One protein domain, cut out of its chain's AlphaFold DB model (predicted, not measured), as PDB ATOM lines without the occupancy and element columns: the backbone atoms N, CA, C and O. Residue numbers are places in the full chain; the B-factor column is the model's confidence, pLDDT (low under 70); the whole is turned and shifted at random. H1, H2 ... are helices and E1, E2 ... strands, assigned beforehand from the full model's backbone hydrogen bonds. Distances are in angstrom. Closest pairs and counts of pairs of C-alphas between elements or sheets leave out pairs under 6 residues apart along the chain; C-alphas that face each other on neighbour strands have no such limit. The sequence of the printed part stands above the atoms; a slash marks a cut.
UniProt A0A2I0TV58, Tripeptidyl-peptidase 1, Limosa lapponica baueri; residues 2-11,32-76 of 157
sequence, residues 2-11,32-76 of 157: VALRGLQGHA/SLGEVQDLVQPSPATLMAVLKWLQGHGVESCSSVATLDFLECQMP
ATOM      1  N   VAL A   2      32.945   2.406  82.793       69.19
ATOM      2  CA  VAL A   2      32.985   3.506  81.824       69.19
ATOM      3  C   VAL A   2      31.894   3.216  80.793       69.19
ATOM      4  O   VAL A   2      31.856   2.092  80.293       69.19
ATOM      5  N   ALA A   3      30.998   4.167  80.521       73.25
ATOM      6  CA  ALA A   3      29.993   4.010  79.469       73.25
ATOM      7  C   ALA A   3      30.484   4.688  78.186       73.25
ATOM      8  O   ALA A   3      31.078   5.764  78.224       73.25
ATOM      9  N   LEU A   4      30.293   4.035  77.053       74.94
ATOM     10  CA  LEU A   4      30.824   4.444  75.761       74.94
ATOM     11  C   LEU A   4      29.708   5.028  74.906       74.94
ATOM     12  O   LEU A   4      28.583   4.532  74.915       74.94
ATOM     13  N   ARG A   5      30.034   6.058  74.123       67.38
ATOM     14  CA  ARG A   5      29.080   6.639  73.179       67.38
ATOM     15  C   ARG A   5      28.845   5.714  71.992       67.38
ATOM     16  O   ARG A   5      29.742   5.488  71.173       67.38
ATOM     17  N   GLY A   6      27.606   5.241  71.881       56.72
ATOM     18  CA  GLY A   6      27.058   4.619  70.679       56.72
ATOM     19  C   GLY A   6      26.992   5.623  69.526       56.72
ATOM     20  O   GLY A   6      26.566   6.763  69.710       56.72
ATOM     21  N   LEU A   7      27.411   5.222  68.322       47.38
ATOM     22  CA  LEU A   7      27.527   6.142  67.177       47.38
ATOM     23  C   LEU A   7      26.191   6.384  66.440       47.38
ATOM     24  O   LEU A   7      26.125   7.176  65.503       47.38
ATOM     25  N   GLN A   8      25.094   5.752  66.868       49.22
ATOM     26  CA  GLN A   8      23.788   5.835  66.199       49.22
ATOM     27  C   GLN A   8      22.999   7.143  66.433       49.22
ATOM     28  O   GLN A   8      21.810   7.207  66.137       49.22
ATOM     29  N   GLY A   9      23.643   8.231  66.869       42.53
ATOM     30  CA  GLY A   9      22.994   9.546  66.967       42.53
ATOM     31  C   GLY A   9      22.659  10.213  65.621       42.53
ATOM     32  O   GLY A   9      21.819  11.105  65.599       42.53
ATOM     33  N   HIS A  10      23.286   9.811  64.503       40.06
ATOM     34  CA  HIS A  10      23.176  10.532  63.217       40.06
ATOM     35  C   HIS A  10      22.978   9.657  61.963       40.06
ATOM     36  O   HIS A  10      22.800  10.191  60.867       40.06
ATOM     37  N   ALA A  11      22.968   8.327  62.087       36.00
ATOM     38  CA  ALA A  11      22.551   7.466  60.985       36.00
ATOM     39  C   ALA A  11      21.022   7.385  61.003       36.00
ATOM     40  O   ALA A  11      20.439   6.651  61.798       36.00
ATOM     41  N   SER A  32      15.757  -8.980  70.721       87.50
ATOM     42  CA  SER A  32      16.823  -9.865  71.175       87.50
ATOM     43  C   SER A  32      18.055  -9.059  71.599       87.50
ATOM     44  O   SER A  32      18.251  -7.912  71.199       87.50
ATOM     45  N   LEU A  33      18.931  -9.671  72.400       84.44
ATOM     46  CA  LEU A  33      20.167  -9.024  72.845       84.44
ATOM     47  C   LEU A  33      21.083  -8.625  71.674       84.44
ATOM     48  O   LEU A  33      21.736  -7.590  71.757       84.44
ATOM     49  N   GLY A  34      21.110  -9.415  70.596       86.38
ATOM     50  CA  GLY A  34      21.876  -9.095  69.386       86.38
ATOM     51  C   GLY A  34      21.327  -7.862  68.671       86.38
ATOM     52  O   GLY A  34      22.082  -6.953  68.356       86.38
ATOM     53  N   GLU A  35      20.003  -7.762  68.530       83.62
ATOM     54  CA  GLU A  35      19.369  -6.566  67.957       83.62
ATOM     55  C   GLU A  35      19.617  -5.321  68.819       83.62
ATOM     56  O   GLU A  35      19.808  -4.233  68.288       83.62
ATOM     57  N   VAL A  36      19.654  -5.462  70.149       87.31
ATOM     58  CA  VAL A  36      20.035  -4.352  71.035       87.31
ATOM     59  C   VAL A  36      21.505  -3.983  70.842       87.31
ATOM     60  O   VAL A  36      21.805  -2.800  70.721       87.31
ATOM     61  N   GLN A  37      22.412  -4.964  70.780       86.44
ATOM     62  CA  GLN A  37      23.835  -4.730  70.522       86.44
ATOM     63  C   GLN A  37      24.040  -3.957  69.219       86.44
ATOM     64  O   GLN A  37      24.744  -2.952  69.227       86.44
ATOM     65  N   ASP A  38      23.386  -4.366  68.134       84.75
ATOM     66  CA  ASP A  38      23.509  -3.706  66.833       84.75
ATOM     67  C   ASP A  38      23.063  -2.240  66.854       84.75
ATOM     68  O   ASP A  38      23.564  -1.443  66.063       84.75
ATOM     69  N   LEU A  39      22.157  -1.881  67.767       84.00
ATOM     70  CA  LEU A  39      21.640  -0.521  67.926       84.00
ATOM     71  C   LEU A  39      22.487   0.366  68.845       84.00
ATOM     72  O   LEU A  39      22.489   1.585  68.672       84.00
ATOM     73  N   VAL A  40      23.123  -0.212  69.870       86.56
ATOM     74  CA  VAL A  40      23.798   0.564  70.930       86.56
ATOM     75  C   VAL A  40      25.315   0.491  70.865       86.56
ATOM     76  O   VAL A  40      25.979   1.320  71.490       86.56
ATOM     77  N   GLN A  41      25.874  -0.475  70.132       86.25
ATOM     78  CA  GLN A  41      27.311  -0.691  70.138       86.25
ATOM     79  C   GLN A  41      28.069   0.572  69.686       86.25
ATOM     80  O   GLN A  41      27.722   1.215  68.686       86.25
ATOM     81  N   PRO A  42      29.126   0.958  70.416       88.56
ATOM     82  CA  PRO A  42      29.998   2.043  70.007       88.56
ATOM     83  C   PRO A  42      30.750   1.672  68.732       88.56
ATOM     84  O   PRO A  42      30.945   0.504  68.401       88.56
ATOM     85  N   SER A  43      31.216   2.688  68.009       89.38
ATOM     86  CA  SER A  43      32.022   2.417  66.822       89.38
ATOM     87  C   SER A  43      33.354   1.753  67.170       89.38
ATOM     88  O   SER A  43      33.898   1.989  68.257       89.38
ATOM     89  N   PRO A  44      33.957   1.017  66.219       89.50
ATOM     90  CA  PRO A  44      35.306   0.493  66.390       89.50
ATOM     91  C   PRO A  44      36.329   1.585  66.736       89.50
ATOM     92  O   PRO A  44      37.216   1.353  67.551       89.50
ATOM     93  N   ALA A  45      36.176   2.793  66.179       88.81
ATOM     94  CA  ALA A  45      37.044   3.928  66.482       88.81
ATOM     95  C   ALA A  45      36.921   4.376  67.951       88.81
ATOM     96  O   ALA A  45      37.940   4.536  68.619       88.81
ATOM     97  N   THR A  46      35.692   4.495  68.470       89.06
ATOM     98  CA  THR A  46      35.414   4.804  69.885       89.06
ATOM     99  C   THR A  46      36.047   3.761  70.808       89.06
ATOM    100  O   THR A  46      36.747   4.113  71.757       89.06
ATOM    101  N   LEU A  47      35.847   2.472  70.509       89.06
ATOM    102  CA  LEU A  47      36.418   1.374  71.295       89.06
ATOM    103  C   LEU A  47      37.947   1.428  71.308       89.06
ATOM    104  O   LEU A  47      38.558   1.355  72.373       89.06
ATOM    105  N   MET A  48      38.570   1.600  70.141       90.38
ATOM    106  CA  MET A  48      40.025   1.686  70.032       90.38
ATOM    107  C   MET A  48      40.599   2.898  70.770       90.38
ATOM    108  O   MET A  48      41.615   2.754  71.449       90.38
ATOM    109  N   ALA A  49      39.962   4.068  70.664       90.38
ATOM    110  CA  ALA A  49      40.401   5.281  71.351       90.38
ATOM    111  C   ALA A  49      40.411   5.083  72.874       90.38
ATOM    112  O   ALA A  49      41.426   5.333  73.527       90.38
ATOM    113  N   VAL A  50      39.319   4.546  73.430       89.31
ATOM    114  CA  VAL A  50      39.193   4.332  74.878       89.31
ATOM    115  C   VAL A  50      40.133   3.237  75.376       89.31
ATOM    116  O   VAL A  50      40.793   3.422  76.399       89.31
ATOM    117  N   LEU A  51      40.258   2.119  74.654       89.88
ATOM    118  CA  LEU A  51      41.184   1.045  75.027       89.88
ATOM    119  C   LEU A  51      42.641   1.520  75.002       89.88
ATOM    120  O   LEU A  51      43.385   1.257  75.947       89.88
ATOM    121  N   LYS A  52      43.041   2.268  73.967       91.44
ATOM    122  CA  LYS A  52      44.392   2.834  73.866       91.44
ATOM    123  C   LYS A  52      44.676   3.816  75.001       91.44
ATOM    124  O   LYS A  52      45.769   3.796  75.565       91.44
ATOM    125  N   TRP A  53      43.704   4.654  75.349       90.44
ATOM    126  CA  TRP A  53      43.832   5.594  76.458       90.44
ATOM    127  C   TRP A  53      44.006   4.886  77.810       90.44
ATOM    128  O   TRP A  53      44.918   5.225  78.571       90.44
ATOM    129  N   LEU A  54      43.189   3.862  78.084       90.06
ATOM    130  CA  LEU A  54      43.292   3.041  79.297       90.06
ATOM    131  C   LEU A  54      44.649   2.337  79.386       90.06
ATOM    132  O   LEU A  54      45.321   2.406  80.418       90.06
ATOM    133  N   GLN A  55      45.087   1.730  78.282       91.19
ATOM    134  CA  GLN A  55      46.376   1.051  78.207       91.19
ATOM    135  C   GLN A  55      47.545   2.024  78.423       91.19
ATOM    136  O   GLN A  55      48.485   1.699  79.146       91.19
ATOM    137  N   GLY A  56      47.464   3.245  77.880       90.62
ATOM    138  CA  GLY A  56      48.469   4.296  78.088       90.62
ATOM    139  C   GLY A  56      48.676   4.684  79.558       90.62
ATOM    140  O   GLY A  56      49.739   5.183  79.920       90.62
ATOM    141  N   HIS A  57      47.698   4.397  80.420       88.88
ATOM    142  CA  HIS A  57      47.755   4.639  81.864       88.88
ATOM    143  C   HIS A  57      47.999   3.363  82.690       88.88
ATOM    144  O   HIS A  57      47.916   3.403  83.924       88.88
ATOM    145  N   GLY A  58      48.310   2.242  82.031       88.69
ATOM    146  CA  GLY A  58      48.584   0.953  82.668       88.69
ATOM    147  C   GLY A  58      47.331   0.205  83.129       88.69
ATOM    148  O   GLY A  58      47.402  -0.579  84.076       88.69
ATOM    149  N   VAL A  59      46.173   0.467  82.515       88.44
ATOM    150  CA  VAL A  59      44.929  -0.261  82.789       88.44
ATOM    151  C   VAL A  59      44.711  -1.317  81.707       88.44
ATOM    152  O   VAL A  59      44.376  -0.989  80.573       88.44
ATOM    153  N   GLU A  60      44.869  -2.586  82.077       84.19
ATOM    154  CA  GLU A  60      44.759  -3.724  81.145       84.19
ATOM    155  C   GLU A  60      43.618  -4.686  81.513       84.19
ATOM    156  O   GLU A  60      43.020  -5.320  80.646       84.19
ATOM    157  N   SER A  61      43.260  -4.762  82.799       83.88
ATOM    158  CA  SER A  61      42.213  -5.651  83.315       83.88
ATOM    159  C   SER A  61      40.819  -5.058  83.108       83.88
ATOM    160  O   SER A  61      40.183  -4.607  84.067       83.88
ATOM    161  N   CYS A  62      40.366  -5.047  81.854       86.25
ATOM    162  CA  CYS A  62      39.053  -4.562  81.442       86.25
ATOM    163  C   CYS A  62      38.181  -5.680  80.857       86.25
ATOM    164  O   CYS A  62      38.654  -6.534  80.113       86.25
ATOM    165  N   SER A  63      36.884  -5.639  81.148       87.12
ATOM    166  CA  SER A  63      35.862  -6.528  80.588       87.12
ATOM    167  C   SER A  63      34.688  -5.711  80.061       87.12
ATOM    168  O   SER A  63      34.292  -4.735  80.700       87.12
ATOM    169  N   SER A  64      34.109  -6.115  78.933       87.31
ATOM    170  CA  SER A  64      32.911  -5.482  78.378       87.31
ATOM    171  C   SER A  64      31.655  -6.311  78.632       87.31
ATOM    172  O   SER A  64      31.711  -7.506  78.929       87.31
ATOM    173  N   VAL A  65      30.503  -5.667  78.478       87.25
ATOM    174  CA  VAL A  65      29.204  -6.347  78.364       87.25
ATOM    175  C   VAL A  65      28.959  -6.819  76.926       87.25
ATOM    176  O   VAL A  65      29.681  -6.424  76.010       87.25
ATOM    177  N   ALA A  66      27.926  -7.642  76.715       86.19
ATOM    178  CA  ALA A  66      27.564  -8.155  75.389       86.19
ATOM    179  C   ALA A  66      27.260  -7.041  74.371       86.19
ATOM    180  O   ALA A  66      27.584  -7.178  73.203       86.19
ATOM    181  N   THR A  67      26.691  -5.924  74.820       85.69
ATOM    182  CA  THR A  67      26.351  -4.752  74.000       85.69
ATOM    183  C   THR A  67      27.546  -3.848  73.676       85.69
ATOM    184  O   THR A  67      27.406  -2.926  72.881       85.69
ATOM    185  N   LEU A  68      28.729  -4.120  74.250       86.31
ATOM    186  CA  LEU A  68      29.999  -3.398  74.046       86.31
ATOM    187  C   LEU A  68      30.003  -1.903  74.417       86.31
ATOM    188  O   LEU A  68      31.028  -1.245  74.283       86.31
ATOM    189  N   ASP A  69      28.898  -1.373  74.921       86.06
ATOM    190  CA  ASP A  69      28.696   0.016  75.337       86.06
ATOM    191  C   ASP A  69      29.167   0.299  76.774       86.06
ATOM    192  O   ASP A  69      29.328   1.455  77.155       86.06
ATOM    193  N   PHE A  70      29.458  -0.732  77.570       86.19
ATOM    194  CA  PHE A  70      30.072  -0.587  78.893       86.19
ATOM    195  C   PHE A  70      31.395  -1.328  78.998       86.19
ATOM    196  O   PHE A  70      31.509  -2.496  78.614       86.19
ATOM    197  N   LEU A  71      32.358  -0.663  79.636       86.56
ATOM    198  CA  LEU A  71      33.657  -1.219  79.978       86.56
ATOM    199  C   LEU A  71      33.888  -1.161  81.493       86.56
ATOM    200  O   LEU A  71      33.860  -0.104  82.130       86.56
ATOM    201  N   GLU A  72      34.125  -2.310  82.106       85.50
ATOM    202  CA  GLU A  72      34.477  -2.437  83.516       85.50
ATOM    203  C   GLU A  72      35.967  -2.742  83.639       85.50
ATOM    204  O   GLU A  72      36.416  -3.786  83.192       85.50
ATOM    205  N   CYS A  73      36.728  -1.835  84.253       85.12
ATOM    206  CA  CYS A  73      38.165  -1.992  84.453       85.12
ATOM    207  C   CYS A  73      38.526  -1.942  85.936       85.12
ATOM    208  O   CYS A  73      37.945  -1.154  86.692       85.12
ATOM    209  N   GLN A  74      39.519  -2.737  86.334       84.38
ATOM    210  CA  GLN A  74      40.096  -2.695  87.676       84.38
ATOM    211  C   GLN A  74      41.409  -1.918  87.675       84.38
ATOM    212  O   GLN A  74      42.285  -2.158  86.849       84.38
ATOM    213  N   MET A  75      41.548  -0.991  88.620       85.81
ATOM    214  CA  MET A  75      42.753  -0.179  88.766       85.81
ATOM    215  C   MET A  75      42.888   0.382  90.188       85.81
ATOM    216  O   MET A  75      41.882   0.513  90.895       85.81
ATOM    217  N   PRO A  76      44.108   0.760  90.614       87.06
ATOM    218  CA  PRO A  76      44.312   1.508  91.848       87.06
ATOM    219  C   PRO A  76      43.612   2.872  91.820       87.06
ATOM    220  O   PRO A  76      43.551   3.520  90.775       87.06
TER     221      PRO A  76
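AT A GLANCE: This is residues 2 to 11 and 32 to 76 of the 157 residues of the protein "Tripeptidyl-peptidase 1" of Limosa lapponica baueri (UniProt A0A2I0TV58). Look first for a small three-stranded sheet with the long helix H2 loosely packed on it, and then for the short helix H1 at one end of the elongated domain, clear of the sheet. The printed part has 55 residues with two named helices and three named strands, in the order E1 H1 H2 E2 E3; the class is mixed, helices and strands. The sheet's order is E1 E3 E2, all antiparallel. The whole is only just compact, close to loose, with a radius of gyration of the C-alphas of 12.0 A and spans of 35 by 22 by 13 A.

HOW THE PARTS SIT: Start at E1, residues 2 to 4, an edge strand antiparallel to the inner strand E3, residues 70 to 73, at 149 degrees; N 2 and O 71 are within hydrogen-bond range at 2.8 A. On E3's other side find E2, residues 62 to 64, antiparallel at 159 degrees, with N 63 and O 72 at 2.8 A; E2 and E3 form a hairpin. The pairing is staggered: E3 pairs with E1 over residues 70 to 71 and with E2 over 71 to 73. H2, residues 44 to 56, is on the sheet with 11 pairs of C-alphas within 10 A, and the two make two layers, one of helix and one of strands. The closest C-alphas of E1 and H2 are those of Leu 4 and Thr 46, 7.5 A apart. H1, residues 33 to 40, is not on the sheet and is apart from H2. In H1 and H2 every O i to N i+4 pair is within hydrogen-bond range.

IN THESE COORDINATES: Find C-alpha 2 at (32.985, 3.506, 81.824), where E1 begins; it runs 6.5 A. H1 covers 10.4 A. From C-alpha 44 at (35.306, 0.493, 66.390), H2 runs 18.0 A. E2 measures 6.9 A, and E3 runs 9.9 A to C-alpha 73 at (38.165, -1.992, 84.453).

THE WHOLE: The C-alphas of Ala 11 and Pro 76 are the two farthest apart, at 38.2 A. Residues 12 to 31 are not printed, and C-alphas 11 and 32 are 20.9 A apart across this cut. The links printed whole, H1 to H2, H2 to E2 and E2 to E3, are tight. The mean pLDDT of the printed part is 81.6, with residue 2 and residues 5 to 11 under 70.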